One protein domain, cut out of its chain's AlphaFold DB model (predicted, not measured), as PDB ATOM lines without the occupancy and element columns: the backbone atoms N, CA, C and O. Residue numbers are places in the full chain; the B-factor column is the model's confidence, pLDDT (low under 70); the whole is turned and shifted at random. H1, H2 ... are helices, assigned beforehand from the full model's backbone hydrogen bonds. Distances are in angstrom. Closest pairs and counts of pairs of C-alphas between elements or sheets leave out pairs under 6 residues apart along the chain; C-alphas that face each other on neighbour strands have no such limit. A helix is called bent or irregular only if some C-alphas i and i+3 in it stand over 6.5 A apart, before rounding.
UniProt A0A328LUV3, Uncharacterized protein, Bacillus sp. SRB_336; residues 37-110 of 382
ATOM      1  N   VAL A  37     191.348 218.527 160.628       96.19
ATOM      2  CA  VAL A  37     190.073 217.807 160.449       96.19
ATOM      3  C   VAL A  37     188.920 218.605 161.062       96.19
ATOM      4  O   VAL A  37     187.858 218.669 160.450       96.19
ATOM      5  N   ALA A  38     189.150 219.289 162.190       95.12
ATOM      6  CA  ALA A  38     188.142 220.109 162.852       95.12
ATOM      7  C   ALA A  38     187.563 221.184 161.923       95.12
ATOM      8  O   ALA A  38     186.343 221.257 161.743       95.12
ATOM      9  N   LEU A  39     188.423 221.959 161.248       95.50
ATOM     10  CA  LEU A  39     187.956 222.946 160.275       95.50
ATOM     11  C   LEU A  39     187.203 222.286 159.115       95.50
ATOM     12  O   LEU A  39     186.149 222.774 158.721       95.50
ATOM     13  N   ARG A  40     187.706 221.173 158.565       96.81
ATOM     14  CA  ARG A  40     187.053 220.494 157.430       96.81
ATOM     15  C   ARG A  40     185.660 219.972 157.778       96.81
ATOM     16  O   ARG A  40     184.748 220.082 156.957       96.81
ATOM     17  N   ASN A  41     185.480 219.443 158.984       96.19
ATOM     18  CA  ASN A  41     184.177 218.994 159.464       96.19
ATOM     19  C   ASN A  41     183.210 220.180 159.586       96.19
ATOM     20  O   ASN A  41     182.100 220.127 159.057       96.19
ATOM     21  N   LEU A  42     183.661 221.297 160.168       95.12
ATOM     22  CA  LEU A  42     182.872 222.531 160.229       95.12
ATOM     23  C   LEU A  42     182.541 223.086 158.834       95.12
ATOM     24  O   LEU A  42     181.412 223.506 158.597       95.12
ATOM     25  N   GLN A  43     183.488 223.067 157.892       95.06
ATOM     26  CA  GLN A  43     183.269 223.500 156.506       95.06
ATOM     27  C   GLN A  43     182.239 222.618 155.796       95.06
ATOM     28  O   GLN A  43     181.412 223.127 155.043       95.06
ATOM     29  N   THR A  44     182.256 221.310 156.067       95.38
ATOM     30  CA  THR A  44     181.268 220.357 155.546       95.38
ATOM     31  C   THR A  44     179.872 220.686 156.066       95.38
ATOM     32  O   THR A  44     178.929 220.759 155.279       95.38
ATOM     33  N   VAL A  45     179.731 220.959 157.368       92.25
ATOM     34  CA  VAL A  45     178.448 221.394 157.944       92.25
ATOM     35  C   VAL A  45     178.015 222.745 157.382       92.25
ATOM     36  O   VAL A  45     176.870 222.883 156.961       92.25
ATOM     37  N   GLY A  46     178.926 223.716 157.285       90.50
ATOM     38  CA  GLY A  46     178.650 225.015 156.670       90.50
ATOM     39  C   GLY A  46     178.129 224.874 155.237       90.50
ATOM     40  O   GLY A  46     177.113 225.471 154.892       90.50
ATOM     41  N   ALA A  47     178.756 224.021 154.422       89.88
ATOM     42  CA  ALA A  47     178.285 223.712 153.075       89.88
ATOM     43  C   ALA A  47     176.889 223.072 153.084       89.88
ATOM     44  O   ALA A  47     176.020 223.496 152.332       89.88
ATOM     45  N   ARG A  48     176.617 222.103 153.965       89.81
ATOM     46  CA  ARG A  48     175.279 221.493 154.081       89.81
ATOM     47  C   ARG A  48     174.200 222.522 154.425       89.81
ATOM     48  O   ARG A  48     173.145 222.524 153.797       89.81
ATOM     49  N   VAL A  49     174.487 223.430 155.358       85.88
ATOM     50  CA  VAL A  49     173.573 224.517 155.746       85.88
ATOM     51  C   VAL A  49     173.291 225.446 154.563       85.88
ATOM     52  O   VAL A  49     172.137 225.764 154.284       85.88
ATOM     53  N   VAL A  50     174.323 225.853 153.818       84.50
ATOM     54  CA  VAL A  50     174.132 226.692 152.623       84.50
ATOM     55  C   VAL A  50     173.348 225.959 151.536       84.50
ATOM     56  O   VAL A  50     172.489 226.570 150.904       84.50
ATOM     57  N   GLN A  51     173.586 224.662 151.338       85.25
ATOM     58  CA  GLN A  51     172.884 223.867 150.331       85.25
ATOM     59  C   GLN A  51     171.389 223.803 150.637       85.25
ATOM     60  O   GLN A  51     170.567 223.938 149.731       85.25
ATOM     61  N   GLU A  52     171.037 223.648 151.911       81.75
ATOM     62  CA  GLU A  52     169.650 223.679 152.365       81.75
ATOM     63  C   GLU A  52     169.000 225.034 152.047       81.75
ATOM     64  O   GLU A  52     167.952 225.090 151.403       81.75
ATOM     65  N   MET A  53     169.661 226.142 152.404       76.81
ATOM     66  CA  MET A  53     169.156 227.491 152.119       76.81
ATOM     67  C   MET A  53     169.000 227.766 150.611       76.81
ATOM     68  O   MET A  53     168.066 228.461 150.212       76.81
ATOM     69  N   ILE A  54     169.883 227.220 149.764       77.00
ATOM     70  CA  ILE A  54     169.758 227.290 148.296       77.00
ATOM     71  C   ILE A  54     168.556 226.472 147.809       77.00
ATOM     72  O   ILE A  54     167.840 226.906 146.910       77.00
ATOM     73  N   THR A  55     168.330 225.296 148.391       75.69
ATOM     74  CA  THR A  55     167.281 224.364 147.955       75.69
ATOM     75  C   THR A  55     165.879 224.909 148.243       75.69
ATOM     76  O   THR A  55     164.983 224.757 147.419       75.69
ATOM     77  N   TYR A  56     165.690 225.595 149.374       68.44
ATOM     78  CA  TYR A  56     164.378 226.065 149.843       68.44
ATOM     79  C   TYR A  56     164.178 227.588 149.711       68.44
ATOM     80  O   TYR A  56     163.604 228.220 150.598       68.44
ATOM     81  N   GLN A  57     164.620 228.187 148.598       62.38
ATOM     82  CA  GLN A  57     164.601 229.636 148.288       62.38
ATOM     83  C   GLN A  57     163.222 230.364 148.317       62.38
ATOM     84  O   GLN A  57     163.126 231.519 147.899       62.38
ATOM     85  N   ASP A  58     162.156 229.755 148.842       51.62
ATOM     86  CA  ASP A  58     160.761 230.217 148.736       51.62
ATOM     87  C   ASP A  58     160.363 231.375 149.678       51.62
ATOM     88  O   ASP A  58     159.308 231.988 149.501       51.62
ATOM     89  N   LEU A  59     161.218 231.740 150.638       51.50
ATOM     90  CA  LEU A  59     161.214 233.063 151.273       51.50
ATOM     91  C   LEU A  59     162.448 233.793 150.772       51.50
ATOM     92  O   LEU A  59     163.521 233.185 150.795       51.50
ATOM     93  N   PRO A  60     162.355 235.061 150.321       53.12
ATOM     94  CA  PRO A  60     163.492 235.677 149.683       53.12
ATOM     95  C   PRO A  60     164.590 235.757 150.731       53.12
ATOM     96  O   PRO A  60     164.527 236.559 151.658       53.12
ATOM     97  N   LEU A  61     165.631 234.954 150.556       51.59
ATOM     98  CA  LEU A  61     166.895 235.160 151.229       51.59
ATOM     99  C   LEU A  61     167.328 236.623 151.028       51.59
ATOM    100  O   LEU A  61     167.875 237.224 151.931       51.59
ATOM    101  N   LYS A  62     166.953 237.253 149.903       51.19
ATOM    102  CA  LYS A  62     167.032 238.706 149.667       51.19
ATOM    103  C   LYS A  62     166.281 239.589 150.674       51.19
ATOM    104  O   LYS A  62     166.716 240.705 150.900       51.19
ATOM    105  N   LYS A  63     165.157 239.140 151.234       51.97
ATOM    106  CA  LYS A  63     164.395 239.843 152.274       51.97
ATOM    107  C   LYS A  63     165.096 239.696 153.621       51.97
ATOM    108  O   LYS A  63     165.310 240.698 154.274       51.97
ATOM    109  N   VAL A  64     165.571 238.500 153.976       50.19
ATOM    110  CA  VAL A  64     166.370 238.289 155.200       50.19
ATOM    111  C   VAL A  64     167.719 239.015 155.103       50.19
ATOM    112  O   VAL A  64     168.034 239.848 155.934       50.19
ATOM    113  N   LEU A  65     168.486 238.820 154.031       50.41
ATOM    114  CA  LEU A  65     169.759 239.510 153.777       50.41
ATOM    115  C   LEU A  65     169.606 241.019 153.511       50.41
ATOM    116  O   LEU A  65     170.577 241.752 153.663       50.41
ATOM    117  N   GLY A  66     168.428 241.476 153.072       45.81
ATOM    118  CA  GLY A  66     168.146 242.881 152.751       45.81
ATOM    119  C   GLY A  66     167.515 243.678 153.896       45.81
ATOM    120  O   GLY A  66     167.766 244.874 154.000       45.81
ATOM    121  N   GLU A  67     166.720 243.041 154.760       41.72
ATOM    122  CA  GLU A  67     166.144 243.645 155.974       41.72
ATOM    123  C   GLU A  67     167.089 243.510 157.167       41.72
ATOM    124  O   GLU A  67     167.117 244.373 158.047       41.72
ATOM    125  N   CYS A  68     167.904 242.458 157.202       41.03
ATOM    126  CA  CYS A  68     168.876 242.304 158.253       41.03
ATOM    127  C   CYS A  68     170.162 243.063 157.907       41.03
ATOM    128  O   CYS A  68     170.930 242.670 157.032       41.03
ATOM    129  N   GLN A  69     170.506 244.043 158.744       43.38
ATOM    130  CA  GLN A  69     171.878 244.551 158.908       43.38
ATOM    131  C   GLN A  69     172.900 243.446 159.306       43.38
ATOM    132  O   GLN A  69     174.042 243.750 159.632       43.38
ATOM    133  N   ILE A  70     172.516 242.157 159.262       40.78
ATOM    134  CA  ILE A  70     173.362 240.957 159.366       40.78
ATOM    135  C   ILE A  70     174.601 241.089 158.497       40.78
ATOM    136  O   ILE A  70     175.687 240.783 158.970       40.78
ATOM    137  N   LEU A  71     174.467 241.581 157.261       38.66
ATOM    138  CA  LEU A  71     175.623 241.741 156.381       38.66
ATOM    139  C   LEU A  71     176.621 242.776 156.915       38.66
ATOM    140  O   LEU A  71     177.803 242.645 156.631       38.66
ATOM    141  N   ASP A  72     176.187 243.771 157.694       38.62
ATOM    142  CA  ASP A  72     177.066 244.767 158.317       38.62
ATOM    143  C   ASP A  72     177.710 244.288 159.626       38.62
ATOM    144  O   ASP A  72     178.802 244.752 159.959       38.62
ATOM    145  N   ILE A  73     177.081 243.340 160.331       37.53
ATOM    146  CA  ILE A  73     177.568 242.767 161.599       37.53
ATOM    147  C   ILE A  73     178.456 241.531 161.363       37.53
ATOM    148  O   ILE A  73     179.418 241.319 162.101       37.53
ATOM    149  N   PHE A  74     178.182 240.753 160.313       47.53
ATOM    150  CA  PHE A  74     178.825 239.472 160.020       47.53
ATOM    151  C   PHE A  74     179.682 239.555 158.747       47.53
ATOM    152  O   PHE A  74     179.272 240.074 157.707       47.53
ATOM    153  N   LYS A  75     180.930 239.076 158.817       50.56
ATOM    154  CA  LYS A  75     182.004 239.370 157.840       50.56
ATOM    155  C   LYS A  75     181.945 238.508 156.571       50.56
ATOM    156  O   LYS A  75     182.914 238.462 155.813       50.56
ATOM    157  N   ILE A  76     180.795 237.909 156.264       53.19
ATOM    158  CA  ILE A  76     180.543 237.174 155.011       53.19
ATOM    159  C   ILE A  76     180.600 238.090 153.771       53.19
ATOM    160  O   ILE A  76     180.628 237.593 152.651       53.19
ATOM    161  N   LYS A  77     180.755 239.416 153.937       52.34
ATOM    162  CA  LYS A  77     180.937 240.422 152.863       52.34
ATOM    163  C   LYS A  77     181.968 240.070 151.775       52.34
ATOM    164  O   LYS A  77     181.966 240.702 150.724       52.34
ATOM    165  N   ARG A  78     182.866 239.102 152.004       62.41
ATOM    166  CA  ARG A  78     183.799 238.594 150.982       62.41
ATOM    167  C   ARG A  78     183.163 237.663 149.939       62.41
ATOM    168  O   ARG A  78     183.817 237.373 148.939       62.41
ATOM    169  N   PHE A  79     181.942 237.185 150.168       65.31
ATOM    170  CA  PHE A  79     181.214 236.303 149.258       65.31
ATOM    171  C   PHE A  79     180.068 237.043 148.572       65.31
ATOM    172  O   PHE A  79     179.351 237.821 149.198       65.31
ATOM    173  N   ALA A  80     179.901 236.795 147.275       63.59
ATOM    174  CA  ALA A  80     178.929 237.515 146.452       63.59
ATOM    175  C   ALA A  80     177.494 236.953 146.548       63.59
ATOM    176  O   ALA A  80     176.531 237.684 146.317       63.59
ATOM    177  N   SER A  81     177.339 235.663 146.858       70.50
ATOM    178  CA  SER A  81     176.051 234.954 146.934       70.50
ATOM    179  C   SER A  81     176.179 233.654 147.738       70.50
ATOM    180  O   SER A  81     177.291 233.242 148.069       70.50
ATOM    181  N   LEU A  82     175.061 232.966 148.018       74.94
ATOM    182  CA  LEU A  82     175.109 231.609 148.586       74.94
ATOM    183  C   LEU A  82     175.839 230.621 147.671       74.94
ATOM    184  O   LEU A  82     176.604 229.800 148.167       74.94
ATOM    185  N   ASP A  83     175.659 230.723 146.352       76.56
ATOM    186  CA  ASP A  83     176.390 229.886 145.392       76.56
ATOM    187  C   ASP A  83     177.903 230.140 145.463       76.56
ATOM    188  O   ASP A  83     178.699 229.207 145.381       76.56
ATOM    189  N   ASP A  84     178.317 231.395 145.679       73.81
ATOM    190  CA  ASP A  84     179.726 231.747 145.869       73.81
ATOM    191  C   ASP A  84     180.288 231.180 147.183       73.81
ATOM    192  O   ASP A  84     181.420 230.694 147.215       73.81
ATOM    193  N   ILE A  85     179.488 231.188 148.257       79.94
ATOM    194  CA  ILE A  85     179.838 230.525 149.523       79.94
ATOM    195  C   ILE A  85     179.991 229.017 149.302       79.94
ATOM    196  O   ILE A  85     180.981 228.436 149.746       79.94
ATOM    197  N   MET A  86     179.063 228.390 148.573       82.31
ATOM    198  CA  MET A  86     179.103 226.960 148.268       82.31
ATOM    199  C   MET A  86     180.368 226.577 147.499       82.31
ATOM    200  O   MET A  86     181.112 225.680 147.907       82.31
ATOM    201  N   ALA A  87     180.648 227.308 146.418       82.56
ATOM    202  CA  ALA A  87     181.809 227.095 145.561       82.56
ATOM    203  C   ALA A  87     183.142 227.295 146.304       82.56
ATOM    204  O   ALA A  87     184.174 226.755 145.902       82.56
ATOM    205  N   LYS A  88     183.132 228.069 147.395       85.56
ATOM    206  CA  LYS A  88     184.305 228.390 148.217       85.56
ATOM    207  C   LYS A  88     184.206 227.819 149.634       85.56
ATOM    208  O   LYS A  88     184.903 228.307 150.523       85.56
ATOM    209  N   SER A  89     183.402 226.779 149.850       87.19
ATOM    210  CA  SER A  89     183.158 226.195 151.179       87.19
ATOM    211  C   SER A  89     184.443 225.754 151.895       87.19
ATOM    212  O   SER A  89     184.602 225.970 153.094       87.19
ATOM    213  N   THR A  90     185.432 225.259 151.148       90.56
ATOM    214  CA  THR A  90     186.765 224.879 151.659       90.56
ATOM    215  C   THR A  90     187.635 226.058 152.110       90.56
ATOM    216  O   THR A  90     188.703 225.862 152.688       90.56
ATOM    217  N   ARG A  91     187.208 227.299 151.845       88.19
ATOM    218  CA  ARG A  91     187.886 228.539 152.259       88.19
ATOM    219  C   ARG A  91     187.205 229.214 153.447       88.19
ATOM    220  O   ARG A  91     187.652 230.292 153.853       88.19
ATOM    221  N   LEU A  92     186.120 228.640 153.966       86.81
ATOM    222  CA  LEU A  92     185.407 229.186 155.115       86.81
ATOM    223  C   LEU A  92     186.259 229.043 156.376       86.81
ATOM    224  O   LEU A  92     186.859 227.997 156.613       86.81
ATOM    225  N   THR A  93     186.326 230.113 157.156       87.25
ATOM    226  CA  THR A  93     186.917 230.135 158.498       87.25
ATOM    227  C   THR A  93     185.856 229.761 159.536       87.25
ATOM    228  O   THR A  93     184.664 229.811 159.220       87.25
ATOM    229  N   PRO A  94     186.233 229.472 160.795       86.75
ATOM    230  CA  PRO A  94     185.252 229.248 161.858       86.75
ATOM    231  C   PRO A  94     184.280 230.416 162.035       86.75
ATOM    232  O   PRO A  94     183.100 230.187 162.286       86.75
ATOM    233  N   SER A  95     184.747 231.658 161.841       83.25
ATOM    234  CA  SER A  95     183.876 232.839 161.880       83.25
ATOM    235  C   SER A  95     182.848 232.821 160.748       83.25
ATOM    236  O   SER A  95     181.673 233.023 161.015       83.25
ATOM    237  N   ASP A  96     183.249 232.524 159.503       81.56
ATOM    238  CA  ASP A  96     182.281 232.468 158.394       81.56
ATOM    239  C   ASP A  96     181.238 231.365 158.618       81.56
ATOM    240  O   ASP A  96     180.075 231.532 158.272       81.56
ATOM    241  N   ILE A  97     181.650 230.234 159.197       87.00
ATOM    242  CA  ILE A  97     180.761 229.099 159.468       87.00
ATOM    243  C   ILE A  97     179.763 229.461 160.568       87.00
ATOM    244  O   ILE A  97     178.574 229.201 160.410       87.00
ATOM    245  N   ALA A  98     180.217 230.110 161.643       83.75
ATOM    246  CA  ALA A  98     179.326 230.629 162.675       83.75
ATOM    247  C   ALA A  98     178.349 231.669 162.105       83.75
ATOM    248  O   ALA A  98     177.151 231.575 162.350       83.75
ATOM    249  N   ASP A  99     178.827 232.594 161.271       78.00
ATOM    250  CA  ASP A  99     177.985 233.587 160.601       78.00
ATOM    251  C   ASP A  99     176.915 232.911 159.714       78.00
ATOM    252  O   ASP A  99     175.742 233.272 159.785       78.00
ATOM    253  N   ILE A 100     177.278 231.886 158.928       81.00
ATOM    254  CA  ILE A 100     176.336 231.085 158.118       81.00
ATOM    255  C   ILE A 100     175.279 230.420 159.006       81.00
ATOM    256  O   ILE A 100     174.095 230.425 158.668       81.00
ATOM    257  N   ILE A 101     175.703 229.850 160.134       80.56
ATOM    258  CA  ILE A 101     174.823 229.209 161.111       80.56
ATOM    259  C   ILE A 101     173.817 230.227 161.667       80.56
ATOM    260  O   ILE A 101     172.618 229.962 161.654       80.56
ATOM    261  N   TYR A 102     174.257 231.417 162.080       74.94
ATOM    262  CA  TYR A 102     173.345 232.441 162.604       74.94
ATOM    263  C   TYR A 102     172.385 232.972 161.533       74.94
ATOM    264  O   TYR A 102     171.198 233.144 161.800       74.94
ATOM    265  N   ILE A 103     172.858 233.156 160.295       75.69
ATOM    266  CA  ILE A 103     172.001 233.524 159.156       75.69
ATOM    267  C   ILE A 103     170.931 232.462 158.909       75.69
ATOM    268  O   ILE A 103     169.776 232.805 158.654       75.69
ATOM    269  N   CYS A 104     171.303 231.183 158.988       76.19
ATOM    270  CA  CYS A 104     170.355 230.086 158.865       76.19
ATOM    271  C   CYS A 104     169.296 230.155 159.971       76.19
ATOM    272  O   CYS A 104     168.110 230.101 159.661       76.19
ATOM    273  N   GLY A 105     169.690 230.378 161.230       71.75
ATOM    274  CA  GLY A 105     168.752 230.577 162.342       71.75
ATOM    275  C   GLY A 105     167.704 231.659 162.051       71.75
ATOM    276  O   GLY A 105     166.503 231.422 162.196       71.75
ATOM    277  N   GLU A 106     168.129 232.807 161.524       69.19
ATOM    278  CA  GLU A 106     167.211 233.888 161.146       69.19
ATOM    279  C   GLU A 106     166.325 233.552 159.952       69.19
ATOM    280  O   GLU A 106     165.123 233.835 159.960       69.19
ATOM    281  N   TRP A 107     166.895 232.926 158.925       71.62
ATOM    282  CA  TRP A 107     166.141 232.481 157.756       71.62
ATOM    283  C   TRP A 107     165.004 231.531 158.152       71.62
ATOM    284  O   TRP A 107     163.888 231.637 157.641       71.62
ATOM    285  N   VAL A 108     165.254 230.667 159.129       66.44
ATOM    286  CA  VAL A 108     164.285 229.715 159.682       66.44
ATOM    287  C   VAL A 108     163.198 230.409 160.471       66.44
ATOM    288  O   VAL A 108     162.016 230.139 160.258       66.44
ATOM    289  N   LEU A 109     163.575 231.332 161.359       60.97
ATOM    290  CA  LEU A 109     162.620 232.126 162.130       60.97
ATOM    291  C   LEU A 109     161.716 232.972 161.226       60.97
ATOM    292  O   LEU A 109     160.551 233.194 161.558       60.97
ATOM    293  N   ALA A 110     162.217 233.393 160.064       60.16
ATOM    294  CA  ALA A 110     161.439 234.083 159.039       60.16
ATOM    295  C   ALA A 110     160.494 233.158 158.237       60.16
ATOM    296  O   ALA A 110     159.754 233.649 157.383       60.16
TER     297      ALA A 110
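This is residues 37 to 110 of the 382 residues of an uncharacterized protein of Bacillus sp. SRB_336 (UniProt A0A328LUV3). Two long helices, H1 and H6, pack side by side and run the same way, and the chain between them makes an arc of four short helices: H2 crosses near the last residues of H6, H3 and H4 follow along H6, and H5 packs on H1. The printed part has 74 residues with six named helices, H1 to H6 in chain order, and no named strand; the class is all helix. It is compact, with a radius of gyration of the C-alphas of 11.5 A, and spans 35 by 25 by 20 A.

H1, residues 37 to 55, begins at C-alpha 37 (190.073, 217.807, 160.449) and is 26.8 A long. H2 is residues 61 to 67, H3 residues 70 to 73 and H4 residues 75 to 78. H4 is irregular, with C-alphas 75 and 78 7.1 A apart. H5, residues 82 to 87, is followed by H6, residues 94 to 109, 22.8 A long, ending at C-alpha 109 (162.620, 232.126, 162.130).

H6 is the hub, touching three helices. H1 touches it at a shallow tilt of 30 degrees, the closest C-alphas being those of Gly 46 and Ile 97, 5.4 A apart. H2 only just touches H6, with 3 pairs of C-alphas within 8 A, Val 64 and Trp 107 closest at 6.3 A; they are about perpendicular, at 89 degrees. H4 touches H6 with C-alphas 76 and 96 closest, 6.1 A apart. H3 is close to H6 but not clearly touching, with C-alphas 70 and 103 closest at 7.6 A. H5 touches H1 at a steep tilt of 44 degrees, opposite ways, the closest C-alphas being those of Ala 47 and Met 86, 5.9 A apart. In H1, H2, H5 and H6 every O i to N i+4 pair is within hydrogen-bond range; H3 and H4 are too short for one.

The C-alphas farthest apart, those of Val 37 and Glu 67, are 35.5 A apart. The printed part has no cut and no long link. Mean pLDDT of the printed part is 71.8, and residues 56 to 80, 106 and 108 to 110 are under 70.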